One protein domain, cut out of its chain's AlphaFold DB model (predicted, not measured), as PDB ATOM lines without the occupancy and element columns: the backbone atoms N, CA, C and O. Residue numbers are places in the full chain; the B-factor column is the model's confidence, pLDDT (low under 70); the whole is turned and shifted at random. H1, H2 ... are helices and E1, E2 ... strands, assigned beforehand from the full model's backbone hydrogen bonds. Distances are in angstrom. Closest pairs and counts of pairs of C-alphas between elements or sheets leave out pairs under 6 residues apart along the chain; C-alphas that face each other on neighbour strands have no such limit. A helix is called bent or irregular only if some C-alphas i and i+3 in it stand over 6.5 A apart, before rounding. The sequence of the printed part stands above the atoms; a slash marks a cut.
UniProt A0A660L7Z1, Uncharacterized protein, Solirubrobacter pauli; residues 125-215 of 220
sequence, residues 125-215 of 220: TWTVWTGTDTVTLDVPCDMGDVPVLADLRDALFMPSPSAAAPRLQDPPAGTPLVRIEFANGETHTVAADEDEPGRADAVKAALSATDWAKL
ATOM      1  N   THR A 125      75.659 -22.251  -8.467       96.94
ATOM      2  CA  THR A 125      77.049 -22.647  -8.248       96.94
ATOM      3  C   THR A 125      77.902 -22.031  -9.348       96.94
ATOM      4  O   THR A 125      77.618 -22.179 -10.537       96.94
ATOM      5  N   TRP A 126      78.946 -21.312  -8.948       96.69
ATOM      6  CA  TRP A 126      79.832 -20.565  -9.833       96.69
ATOM      7  C   TRP A 126      81.189 -21.243  -9.868       96.69
ATOM      8  O   TRP A 126      81.851 -21.359  -8.844       96.69
ATOM      9  N   THR A 127      81.630 -21.664 -11.046       97.31
ATOM     10  CA  THR A 127      82.996 -22.135 -11.286       97.31
ATOM     11  C   THR A 127      83.743 -21.055 -12.051       97.31
ATOM     12  O   THR A 127      83.344 -20.725 -13.165       97.31
ATOM     13  N   VAL A 128      84.800 -20.494 -11.466       96.38
ATOM     14  CA  VAL A 128      85.543 -19.356 -12.031       96.38
ATOM     15  C   VAL A 128      87.021 -19.684 -12.213       96.38
ATOM     16  O   VAL A 128      87.646 -20.309 -11.354       96.38
ATOM     17  N   TRP A 129      87.588 -19.244 -13.334       95.69
ATOM     18  CA  TRP A 129      89.014 -19.334 -13.617       95.69
ATOM     19  C   TRP A 129      89.784 -18.221 -12.907       95.69
ATOM     20  O   TRP A 129      89.490 -17.036 -13.049       95.69
ATOM     21  N   THR A 130      90.818 -18.605 -12.168       92.50
ATOM     22  CA  THR A 130      91.639 -17.687 -11.360       92.50
ATOM     23  C   THR A 130      92.917 -17.229 -12.065       92.50
ATOM     24  O   THR A 130      93.707 -16.479 -11.496       92.50
ATOM     25  N   GLY A 131      93.154 -17.684 -13.299       90.25
ATOM     26  CA  GLY A 131      94.421 -17.506 -14.015       90.25
ATOM     27  C   GLY A 131      95.377 -18.693 -13.872       90.25
ATOM     28  O   GLY A 131      96.268 -18.848 -14.702       90.25
ATOM     29  N   THR A 132      95.190 -19.536 -12.852       90.88
ATOM     30  CA  THR A 132      96.023 -20.728 -12.612       90.88
ATOM     31  C   THR A 132      95.221 -21.988 -12.305       90.88
ATOM     32  O   THR A 132      95.666 -23.076 -12.665       90.88
ATOM     33  N   ASP A 133      94.065 -21.854 -11.657       92.75
ATOM     34  CA  ASP A 133      93.157 -22.959 -11.334       92.75
ATOM     35  C   ASP A 133      91.686 -22.511 -11.418       92.75
ATOM     36  O   ASP A 133      91.391 -21.318 -11.548       92.75
ATOM     37  N   THR A 134      90.751 -23.448 -11.320       94.31
ATOM     38  CA  THR A 134      89.320 -23.170 -11.168       94.31
ATOM     39  C   THR A 134      88.906 -23.257  -9.706       94.31
ATOM     40  O   THR A 134      89.276 -24.202  -9.012       94.31
ATOM     41  N   VAL A 135      88.081 -22.318  -9.249       96.19
ATOM     42  CA  VAL A 135      87.446 -22.393  -7.927       96.19
ATOM     43  C   VAL A 135      85.934 -22.425  -8.066       96.19
ATOM     44  O   VAL A 135      85.379 -21.825  -8.984       96.19
ATOM     45  N   THR A 136      85.281 -23.132  -7.148       97.19
ATOM     46  CA  THR A 136      83.828 -23.297  -7.123       97.19
ATOM     47  C   THR A 136      83.253 -22.599  -5.896       97.19
ATOM     48  O   THR A 136      83.763 -22.772  -4.788       97.19
ATOM     49  N   LEU A 137      82.205 -21.807  -6.106       96.69
ATOM     50  CA  LEU A 137      81.526 -21.005  -5.096       96.69
ATOM     51  C   LEU A 137      80.030 -21.318  -5.127       96.69
ATOM     52  O   LEU A 137      79.391 -21.199  -6.172       96.69
ATOM     53  N   ASP A 138      79.465 -21.671  -3.981       96.12
ATOM     54  CA  ASP A 138      78.024 -21.813  -3.808       96.12
ATOM     55  C   ASP A 138      77.401 -20.465  -3.433       96.12
ATOM     56  O   ASP A 138      77.847 -19.799  -2.495       96.12
ATOM     57  N   VAL A 139      76.348 -20.079  -4.153       94.50
ATOM     58  CA  VAL A 139      75.624 -18.811  -4.007       94.50
ATOM     59  C   VAL A 139      74.127 -19.118  -3.850       94.50
ATOM     60  O   VAL A 139      73.380 -19.140  -4.830       94.50
ATOM     61  N   PRO A 140      73.658 -19.433  -2.631       91.19
ATOM     62  CA  PRO A 140      72.273 -19.832  -2.376       91.19
ATOM     63  C   PRO A 140      71.281 -18.658  -2.302       91.19
ATOM     64  O   PRO A 140      70.078 -18.902  -2.228       91.19
ATOM     65  N   CYS A 141      71.759 -17.410  -2.279       88.00
ATOM     66  CA  CYS A 141      70.932 -16.199  -2.306       88.00
ATOM     67  C   CYS A 141      70.933 -15.538  -3.690       88.00
ATOM     68  O   CYS A 141      71.439 -16.086  -4.668       88.00
ATOM     69  N   ASP A 142      70.323 -14.355  -3.772       85.75
ATOM     70  CA  ASP A 142      70.333 -13.540  -4.980       85.75
ATOM     71  C   ASP A 142      71.768 -13.124  -5.311       85.75
ATOM     72  O   ASP A 142      72.405 -12.419  -4.528       85.75
ATOM     73  N   MET A 143      72.274 -13.515  -6.482       86.12
ATOM     74  CA  MET A 143      73.578 -13.045  -6.965       86.12
ATOM     75  C   MET A 143      73.628 -11.511  -7.076       86.12
ATOM     76  O   MET A 143      74.703 -10.919  -6.991       86.12
ATOM     77  N   GLY A 144      72.467 -10.863  -7.241       84.12
ATOM     78  CA  GLY A 144      72.294  -9.416  -7.202       84.12
ATOM     79  C   GLY A 144      72.744  -8.782  -5.885       84.12
ATOM     80  O   GLY A 144      73.283  -7.676  -5.895       84.12
ATOM     81  N   ASP A 145      72.590  -9.518  -4.783       85.19
ATOM     82  CA  ASP A 145      72.836  -9.063  -3.416       85.19
ATOM     83  C   ASP A 145      74.244  -9.444  -2.904       85.19
ATOM     84  O   ASP A 145      74.578  -9.151  -1.756       85.19
ATOM     85  N   VAL A 146      75.093 -10.075  -3.731       90.62
ATOM     86  CA  VAL A 146      76.462 -10.493  -3.371       90.62
ATOM     87  C   VAL A 146      77.490  -9.504  -3.948       90.62
ATOM     88  O   VAL A 146      77.848  -9.613  -5.122       90.62
ATOM     89  N   PRO A 147      78.045  -8.563  -3.152       90.06
ATOM     90  CA  PRO A 147      78.838  -7.454  -3.695       90.06
ATOM     91  C   PRO A 147      80.105  -7.891  -4.433       90.06
ATOM     92  O   PRO A 147      80.487  -7.269  -5.417       90.06
ATOM     93  N   VAL A 148      80.741  -8.980  -3.990       91.94
ATOM     94  CA  VAL A 148      81.958  -9.504  -4.635       91.94
ATOM     95  C   VAL A 148      81.694 -10.081  -6.033       91.94
ATOM     96  O   VAL A 148      82.622 -10.208  -6.824       91.94
ATOM     97  N   LEU A 149      80.436 -10.396  -6.363       92.88
ATOM     98  CA  LEU A 149      80.038 -10.863  -7.692       92.88
ATOM     99  C   LEU A 149      79.628  -9.726  -8.633       92.88
ATOM    100  O   LEU A 149      79.429 -10.003  -9.811       92.88
ATOM    101  N   ALA A 150      79.502  -8.481  -8.160       90.19
ATOM    102  CA  ALA A 150      78.911  -7.386  -8.936       90.19
ATOM    103  C   ALA A 150      79.607  -7.171 -10.290       90.19
ATOM    104  O   ALA A 150      78.952  -7.251 -11.326       90.19
ATOM    105  N   ASP A 151      80.933  -7.012 -10.293       89.44
ATOM    106  CA  ASP A 151      81.694  -6.765 -11.525       89.44
ATOM    107  C   ASP A 151      81.627  -7.952 -12.500       89.44
ATOM    108  O   ASP A 151      81.541  -7.766 -13.713       89.44
ATOM    109  N   LEU A 152      81.641  -9.187 -11.983       91.88
ATOM    110  CA  LEU A 152      81.569 -10.390 -12.816       91.88
ATOM    111  C   LEU A 152      80.160 -10.605 -13.380       91.88
ATOM    112  O   LEU A 152      80.012 -10.951 -14.550       91.88
ATOM    113  N   ARG A 153      79.121 -10.364 -12.576       91.75
ATOM    114  CA  ARG A 153      77.718 -10.371 -13.006       91.75
ATOM    115  C   ARG A 153      77.496  -9.344 -14.113       91.75
ATOM    116  O   ARG A 153      76.909  -9.674 -15.139       91.75
ATOM    117  N   ASP A 154      77.982  -8.123 -13.926       89.19
ATOM    118  CA  ASP A 154      77.817  -7.053 -14.906       89.19
ATOM    119  C   ASP A 154      78.576  -7.385 -16.197       89.19
ATOM    120  O   ASP A 154      78.020  -7.248 -17.282       89.19
ATOM    121  N   ALA A 155      79.784  -7.952 -16.109       88.62
ATOM    122  CA  ALA A 155      80.503  -8.456 -17.280       88.62
ATOM    123  C   ALA A 155      79.751  -9.575 -18.029       88.62
ATOM    124  O   ALA A 155      79.875  -9.685 -19.248       88.62
ATOM    125  N   LEU A 156      78.977 -10.403 -17.321       88.62
ATOM    126  CA  LEU A 156      78.252 -11.532 -17.906       88.62
ATOM    127  C   LEU A 156      76.936 -11.152 -18.575       88.62
ATOM    128  O   LEU A 156      76.600 -11.762 -19.591       88.62
ATOM    129  N   PHE A 157      76.193 -10.207 -18.001       85.12
ATOM    130  CA  PHE A 157      74.826  -9.881 -18.424       85.12
ATOM    131  C   PHE A 157      74.683  -8.467 -19.002       85.12
ATOM    132  O   PHE A 157      73.684  -8.174 -19.654       85.12
ATOM    133  N   MET A 158      75.667  -7.593 -18.781       83.19
ATOM    134  CA  MET A 158      75.707  -6.213 -19.274       83.19
ATOM    135  C   MET A 158      77.121  -5.841 -19.771       83.19
ATOM    136  O   MET A 158      77.707  -4.861 -19.295       83.19
ATOM    137  N   PRO A 159      77.718  -6.616 -20.700       69.50
ATOM    138  CA  PRO A 159      79.099  -6.405 -21.112       69.50
ATOM    139  C   PRO A 159      79.285  -5.016 -21.734       69.50
ATOM    140  O   PRO A 159      78.619  -4.643 -22.701       69.50
ATOM    141  N   SER A 160      80.225  -4.241 -21.188       66.12
ATOM    142  CA  SER A 160      80.629  -2.980 -21.807       66.12
ATOM    143  C   SER A 160      81.545  -3.262 -23.005       66.12
ATOM    144  O   SER A 160      82.579  -3.914 -22.833       66.12
ATOM    145  N   PRO A 161      81.253  -2.719 -24.201       60.56
ATOM    146  CA  PRO A 161      82.069  -2.938 -25.396       60.56
ATOM    147  C   PRO A 161      83.457  -2.278 -25.317       60.56
ATOM    148  O   PRO A 161      84.283  -2.472 -26.203       60.56
ATOM    149  N   SER A 162      83.727  -1.477 -24.279       61.81
ATOM    150  CA  SER A 162      84.994  -0.767 -24.082       61.81
ATOM    151  C   SER A 162      85.877  -1.371 -22.983       61.81
ATOM    152  O   SER A 162      86.732  -0.664 -22.444       61.81
ATOM    153  N   ALA A 163      85.650  -2.628 -22.589       61.88
ATOM    154  CA  ALA A 163      86.483  -3.281 -21.584       61.88
ATOM    155  C   ALA A 163      87.948  -3.335 -22.054       61.88
ATOM    156  O   ALA A 163      88.254  -3.762 -23.166       61.88
ATOM    157  N   ALA A 164      88.869  -2.853 -21.217       64.62
ATOM    158  CA  ALA A 164      90.293  -2.904 -21.524       64.62
ATOM    159  C   ALA A 164      90.778  -4.359 -21.510       64.62
ATOM    160  O   ALA A 164      90.481  -5.073 -20.555       64.62
ATOM    161  N   ALA A 165      91.562  -4.763 -22.518       60.38
ATOM    162  CA  ALA A 165      92.117  -6.112 -22.626       60.38
ATOM    163  C   ALA A 165      92.939  -6.475 -21.365       60.38
ATOM    164  O   ALA A 165      94.004  -5.889 -21.125       60.38
ATOM    165  N   PRO A 166      92.453  -7.402 -20.527       67.38
ATOM    166  CA  PRO A 166      93.072  -7.734 -19.250       67.38
ATOM    167  C   PRO A 166      94.235  -8.722 -19.416       67.38
ATOM    168  O   PRO A 166      94.400  -9.370 -20.445       67.38
ATOM    169  N   ARG A 167      95.064  -8.853 -18.370       70.19
ATOM    170  CA  ARG A 167      96.252  -9.731 -18.351       70.19
ATOM    171  C   ARG A 167      95.985 -11.142 -17.809       70.19
ATOM    172  O   ARG A 167      96.948 -11.853 -17.516       70.19
ATOM    173  N   LEU A 168      94.723 -11.531 -17.621       84.56
ATOM    174  CA  LEU A 168      94.405 -12.881 -17.164       84.56
ATOM    175  C   LEU A 168      94.839 -13.884 -18.232       84.56
ATOM    176  O   LEU A 168      94.513 -13.714 -19.404       84.56
ATOM    177  N   GLN A 169      95.593 -14.904 -17.830       87.44
ATOM    178  CA  GLN A 169      95.983 -15.967 -18.748       87.44
ATOM    179  C   GLN A 169      94.760 -16.778 -19.150       87.44
ATOM    180  O   GLN A 169      93.901 -17.059 -18.309       87.44
ATOM    181  N   ASP A 170      94.708 -17.172 -20.419       88.31
ATOM    182  CA  ASP A 170      93.646 -18.045 -20.894       88.31
ATOM    183  C   ASP A 170      93.722 -19.410 -20.194       88.31
ATOM    184  O   ASP A 170      94.821 -19.935 -19.966       88.31
ATOM    185  N   PRO A 171      92.568 -19.986 -19.831       90.94
ATOM    186  CA  PRO A 171      92.503 -21.324 -19.281       90.94
ATOM    187  C   PRO A 171      92.907 -22.376 -20.333       90.94
ATOM    188  O   PRO A 171      92.909 -22.105 -21.538       90.94
ATOM    189  N   PRO A 172      93.236 -23.610 -19.909       91.56
ATOM    190  CA  PRO A 172      93.458 -24.719 -20.831       91.56
ATOM    191  C   PRO A 172      92.251 -24.959 -21.749       91.56
ATOM    192  O   PRO A 172      91.105 -24.729 -21.360       91.56
ATOM    193  N   ALA A 173      92.499 -25.499 -22.945       87.38
ATOM    194  CA  ALA A 173      91.438 -25.821 -23.898       87.38
ATOM    195  C   ALA A 173      90.324 -26.667 -23.248       87.38
ATOM    196  O   ALA A 173      90.598 -27.672 -22.587       87.38
ATOM    197  N   GLY A 174      89.068 -26.254 -23.443       85.81
ATOM    198  CA  GLY A 174      87.889 -26.898 -22.856       85.81
ATOM    199  C   GLY A 174      87.549 -26.463 -21.425       85.81
ATOM    200  O   GLY A 174      86.543 -26.921 -20.888       85.81
ATOM    201  N   THR A 175      88.341 -25.580 -20.811       91.38
ATOM    202  CA  THR A 175      88.033 -24.982 -19.504       91.38
ATOM    203  C   THR A 175      87.432 -23.587 -19.709       91.38
ATOM    204  O   THR A 175      88.059 -22.755 -20.365       91.38
ATOM    205  N   PRO A 176      86.226 -23.301 -19.187       93.75
ATOM    206  CA  PRO A 176      85.617 -21.984 -19.325       93.75
ATOM    207  C   PRO A 176      86.263 -20.959 -18.385       93.75
ATOM    208  O   PRO A 176      86.822 -21.314 -17.347       93.75
ATOM    209  N   LEU A 177      86.134 -19.673 -18.721       94.31
ATOM    210  CA  LEU A 177      86.488 -18.578 -17.812       94.31
ATOM    211  C   LEU A 177      85.544 -18.541 -16.615       94.31
ATOM    212  O   LEU A 177      85.967 -18.338 -15.479       94.31
ATOM    213  N   VAL A 178      84.258 -18.742 -16.879       96.00
ATOM    214  CA  VAL A 178      83.229 -18.852 -15.854       96.00
ATOM    215  C   VAL A 178      82.119 -19.773 -16.330       96.00
ATOM    216  O   VAL A 178      81.740 -19.773 -17.503       96.00
ATOM    217  N   ARG A 179      81.592 -20.557 -15.397       96.62
ATOM    218  CA  ARG A 179      80.385 -21.354 -15.559       96.62
ATOM    219  C   ARG A 179      79.479 -21.140 -14.356       96.62
ATOM    220  O   ARG A 179      79.928 -21.296 -13.225       96.62
ATOM    221  N   ILE A 180      78.217 -20.820 -14.607       96.31
ATOM    222  CA  ILE A 180      77.174 -20.683 -13.593       96.31
ATOM    223  C   ILE A 180      76.147 -21.776 -13.830       96.31
ATOM    224  O   ILE A 180      75.600 -21.878 -14.927       96.31
ATOM    225  N   GLU A 181      75.884 -22.573 -12.806       96.25
ATOM    226  CA  GLU A 181      74.824 -23.576 -12.789       96.25
ATOM    227  C   GLU A 181      73.740 -23.116 -11.817       96.25
ATOM    228  O   GLU A 181      73.976 -23.024 -10.614       96.25
ATOM    229  N   PHE A 182      72.555 -22.806 -12.330       93.69
ATOM    230  CA  PHE A 182      71.411 -22.407 -11.522       93.69
ATOM    231  C   PHE A 182      70.606 -23.639 -11.088       93.69
ATOM    232  O   PHE A 182      70.459 -24.610 -11.829       93.69
ATOM    233  N   ALA A 183      70.012 -23.591  -9.896       91.50
ATOM    234  CA  ALA A 183      69.215 -24.683  -9.334       91.50
ATOM    235  C   ALA A 183      67.952 -25.015 -10.155       91.50
ATOM    236  O   ALA A 183      67.389 -26.099 -10.011       91.50
ATOM    237  N   ASN A 184      67.514 -24.104 -11.029       88.06
ATOM    238  CA  ASN A 184      66.438 -24.332 -11.997       88.06
ATOM    239  C   ASN A 184      66.897 -25.131 -13.244       88.06
ATOM    240  O   ASN A 184      66.076 -25.406 -14.117       88.06
ATOM    241  N   GLY A 185      68.180 -25.504 -13.333       90.12
ATOM    242  CA  GLY A 185      68.783 -26.244 -14.446       90.12
ATOM    243  C   GLY A 185      69.372 -25.366 -15.554       90.12
ATOM    244  O   GLY A 185      69.992 -25.891 -16.478       90.12
ATOM    245  N   GLU A 186      69.209 -24.044 -15.480       91.25
ATOM    246  CA  GLU A 186      69.830 -23.107 -16.412       91.25
ATOM    247  C   GLU A 186      71.351 -23.079 -16.209       91.25
ATOM    248  O   GLU A 186      71.852 -23.149 -15.087       91.25
ATOM    249  N   THR A 187      72.110 -23.001 -17.302       93.25
ATOM    250  CA  THR A 187      73.573 -22.924 -17.248       93.25
ATOM    251  C   THR A 187      74.067 -21.810 -18.153       93.25
ATOM    252  O   THR A 187      73.716 -21.768 -19.330       93.25
ATOM    253  N   HIS A 188      74.940 -20.959 -17.622       92.44
ATOM    254  CA  HIS A 188      75.657 -19.936 -18.381       92.44
ATOM    255  C   HIS A 188      77.139 -20.274 -18.387       92.44
ATOM    256  O   HIS A 188      77.710 -20.557 -17.338       92.44
ATOM    257  N   THR A 189      77.766 -20.278 -19.559       93.75
ATOM    258  CA  THR A 189      79.196 -20.575 -19.702       93.75
ATOM    259  C   THR A 189      79.818 -19.532 -20.606       93.75
ATOM    260  O   THR A 189      79.298 -19.319 -21.695       93.75
ATOM    261  N   VAL A 190      80.926 -18.933 -20.167       92.81
ATOM    262  CA  VAL A 190      81.754 -18.070 -21.013       92.81
ATOM    263  C   VAL A 190      83.101 -18.730 -21.241       92.81
ATOM    264  O   VAL A 190      83.833 -19.041 -20.292       92.81
ATOM    265  N   ALA A 191      83.417 -18.964 -22.510       91.81
ATOM    266  CA  ALA A 191      84.694 -19.519 -22.938       91.81
ATOM    267  C   ALA A 191      85.718 -18.402 -23.197       91.81
ATOM    268  O   ALA A 191      85.370 -17.236 -23.376       91.81
ATOM    269  N   ALA A 192      87.006 -18.741 -23.190       86.56
ATOM    270  CA  ALA A 192      88.063 -17.753 -23.413       86.56
ATOM    271  C   ALA A 192      88.154 -17.273 -24.871       86.56
ATOM    272  O   ALA A 192      88.668 -16.182 -25.118       86.56
ATOM    273  N   ASP A 193      87.653 -18.097 -25.790       82.69
ATOM    274  CA  ASP A 193      87.579 -17.926 -27.238       82.69
ATOM    275  C   ASP A 193      86.149 -17.635 -27.721       82.69
ATOM    276  O   ASP A 193      85.821 -17.895 -28.874       82.69
ATOM    277  N   GLU A 194      85.287 -17.118 -26.842       81.69
ATOM    278  CA  GLU A 194      83.906 -16.793 -27.194       81.69
ATOM    279  C   GLU A 194      83.826 -15.754 -28.327       81.69
ATOM    280  O   GLU A 194      84.501 -14.724 -28.296       81.69
ATOM    281  N   ASP A 195      82.962 -16.025 -29.311       72.12
ATOM    282  CA  ASP A 195      82.783 -15.194 -30.508       72.12
ATOM    283  C   ASP A 195      82.110 -13.837 -30.213       72.12
ATOM    284  O   ASP A 195      82.139 -12.933 -31.053       72.12
ATOM    285  N   GLU A 196      81.481 -13.680 -29.041       75.38
ATOM    286  CA  GLU A 196      80.796 -12.448 -28.649       75.38
ATOM    287  C   GLU A 196      81.821 -11.337 -28.334       75.38
ATOM    288  O   GLU A 196      82.583 -11.431 -27.362       75.38
ATOM    289  N   PRO A 197      81.866 -10.255 -29.137       68.12
ATOM    290  CA  PRO A 197      82.928  -9.265 -29.038       68.12
ATOM    291  C   PRO A 197      82.885  -8.530 -27.692       68.12
ATOM    292  O   PRO A 197      81.907  -7.867 -27.356       68.12
ATOM    293  N   GLY A 198      83.987  -8.606 -26.943       78.19
ATOM    294  CA  GLY A 198      84.202  -7.855 -25.700       78.19
ATOM    295  C   GLY A 198      83.676  -8.520 -24.425       78.19
ATOM    296  O   GLY A 198      84.084  -8.115 -23.336       78.19
ATOM    297  N   ARG A 199      82.849  -9.572 -24.516       85.19
ATOM    298  CA  ARG A 199      82.313 -10.267 -23.333       85.19
ATOM    299  C   ARG A 199      83.380 -11.075 -22.598       85.19
ATOM    300  O   ARG A 199      83.549 -10.906 -21.392       85.19
ATOM    301  N   ALA A 200      84.168 -11.876 -23.319       88.62
ATOM    302  CA  ALA A 200      85.286 -12.620 -22.732       88.62
ATOM    303  C   ALA A 200      86.327 -11.686 -22.084       88.62
ATOM    304  O   ALA A 200      86.831 -11.979 -21.000       88.62
ATOM    305  N   ASP A 201      86.608 -10.532 -22.696       87.38
ATOM    306  CA  ASP A 201      87.535  -9.537 -22.145       87.38
ATOM    307  C   ASP A 201      86.974  -8.856 -20.891       87.38
ATOM    308  O   ASP A 201      87.694  -8.707 -19.901       87.38
ATOM    309  N   ALA A 202      85.684  -8.503 -20.880       88.88
ATOM    310  CA  ALA A 202      85.015  -7.982 -19.688       88.88
ATOM    311  C   ALA A 202      85.054  -8.997 -18.534       88.88
ATOM    312  O   ALA A 202      85.394  -8.641 -17.403       88.88
ATOM    313  N   VAL A 203      84.794 -10.277 -18.823       91.38
ATOM    314  CA  VAL A 203      84.868 -11.364 -17.838       91.38
ATOM    315  C   VAL A 203      86.293 -11.534 -17.317       91.38
ATOM    316  O   VAL A 203      86.497 -11.553 -16.105       91.38
ATOM    317  N   LYS A 204      87.308 -11.588 -18.187       90.94
ATOM    318  CA  LYS A 204      88.714 -11.673 -17.758       90.94
ATOM    319  C   LYS A 204      89.124 -10.460 -16.905       90.94
ATOM    320  O   LYS A 204      89.943 -10.608 -15.993       90.94
ATOM    321  N   ALA A 205      88.569  -9.275 -17.163       89.00
ATOM    322  CA  ALA A 205      88.850  -8.065 -16.394       89.00
ATOM    323  C   ALA A 205      88.229  -8.147 -14.994       89.00
ATOM    324  O   ALA A 205      88.938  -7.926 -14.011       89.00
ATOM    325  N   ALA A 206      86.963  -8.559 -14.899       90.50
ATOM    326  CA  ALA A 206      86.290  -8.799 -13.625       90.50
ATOM    327  C   ALA A 206      86.981  -9.907 -12.812       90.50
ATOM    328  O   ALA A 206      87.217  -9.756 -11.612       90.50
ATOM    329  N   LEU A 207      87.397 -10.993 -13.471       92.12
ATOM    330  CA  LEU A 207      88.135 -12.079 -12.830       92.12
ATOM    331  C   LEU A 207      89.498 -11.617 -12.294       92.12
ATOM    332  O   LEU A 207      89.903 -12.043 -11.219       92.12
ATOM    333  N   SER A 208      90.178 -10.700 -12.987       90.06
ATOM    334  CA  SER A 208      91.467 -10.150 -12.543       90.06
ATOM    335  C   SER A 208      91.357  -9.191 -11.350       90.06
ATOM    336  O   SER A 208      92.362  -8.933 -10.688       90.06
ATOM    337  N   ALA A 209      90.174  -8.625 -11.095       87.50
ATOM    338  CA  ALA A 209      89.961  -7.626 -10.049       87.50
ATOM    339  C   ALA A 209      89.803  -8.235  -8.644       87.50
ATOM    340  O   ALA A 209      89.974  -7.534  -7.646       87.50
ATOM    341  N   THR A 210      89.514  -9.536  -8.564       89.56
ATOM    342  CA  THR A 210      89.182 -10.236  -7.319       89.56
ATOM    343  C   THR A 210      90.081 -11.453  -7.119       89.56
ATOM    344  O   THR A 210      90.371 -12.198  -8.048       89.56
ATOM    345  N   ASP A 211      90.513 -11.688  -5.880       91.38
ATOM    346  CA  ASP A 211      91.259 -12.896  -5.512       91.38
ATOM    347  C   ASP A 211      90.287 -14.026  -5.143       91.38
ATOM    348  O   ASP A 211      90.011 -14.297  -3.971       91.38
ATOM    349  N   TRP A 212      89.720 -14.656  -6.171       92.69
ATOM    350  CA  TRP A 212      88.667 -15.670  -6.046       92.69
ATOM    351  C   TRP A 212      89.071 -16.869  -5.188       92.69
ATOM    352  O   TRP A 212      88.237 -17.424  -4.477       92.69
ATOM    353  N   ALA A 213      90.354 -17.235  -5.192       90.88
ATOM    354  CA  ALA A 213      90.877 -18.341  -4.393       90.88
ATOM    355  C   ALA A 213      90.860 -18.065  -2.879       90.88
ATOM    356  O   ALA A 213      90.982 -18.997  -2.083       90.88
ATOM    357  N   LYS A 214      90.714 -16.801  -2.465       93.31
ATOM    358  CA  LYS A 214      90.609 -16.404  -1.052       93.31
ATOM    359  C   LYS A 214      89.175 -16.239  -0.564       93.31
ATOM    360  O   LYS A 214      88.979 -15.999   0.629       93.31
ATOM    361  N   LEU A 215      88.185 -16.330  -1.449       92.38
ATOM    362  CA  LEU A 215      86.787 -16.224  -1.054       92.38
ATOM    363  C   LEU A 215      86.344 -17.490  -0.310       92.38
ATOM    364  O   LEU A 215      86.853 -18.581  -0.581       92.38
TER     365      LEU A 215
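Overview. This is residues 125 to 215 of the 220 residues of an uncharacterized protein of Solirubrobacter pauli (UniProt A0A660L7Z1). Two strand hairpins side by side make one four-stranded sheet, with H2 over one face in two layers; H1 packs beside H2 and only grazes the sheet. A long loop, residues 158 to 177, leads from H1 back to the sheet. The printed part has 91 residues, with E1, E2, H1, E3, E4 and H2 in chain order; the sheet, E2 E1 E3 E4, is antiparallel, and the class is mixed, with under half of the residues in named elements. The whole is compact, radius of gyration of the C-alphas 12.2 A, and spans 31 by 25 by 25 A.

Arrangement. Begin with the hairpin of E1, residues 125 to 129, and E2, residues 134 to 139, where N 126 and O 137 are 2.8 A apart. E1's other antiparallel neighbour is E3, residues 178 to 182, with N 127 and O 179 at 2.8 A. E3 and E4, residues 187 to 190, form a hairpin, with N 180 and O 188 at 2.8 A. H1, residues 147 to 157, makes with E2 and E3 a split strand-helix-strand unit, its two strands running the same way with E1 between them; the crossover is right-handed. H2, residues 199 to 209, touches H1, closest at the C-alphas of Leu 152 and Ala 206, 5.0 A, at a shallow tilt of 13 degrees, opposite ways. Every O i to N i+4 pair of H2 is within hydrogen-bond range, and 5 of 7 in H1, which is irregular: C-alphas 148 and 151 are 7.4 A apart.

Along the chain. Find C-alpha 125 at (77.049, -22.647, -8.248); from there E1 runs 13.5 A. E2 spans 16.1 A, H1 15.5 A, E3 13.1 A and E4 10.2 A. H2 runs 15.6 A to C-alpha 209 at (89.961, -7.626, -10.049).

Size, cuts and confidence. Look for the farthest C-alphas at Arg 167 and Asn 184, 33.8 A apart. The printed part has no cut; its long link is H1 to E3, and pLDDT is under 70 at residues 159 to 166 and 197.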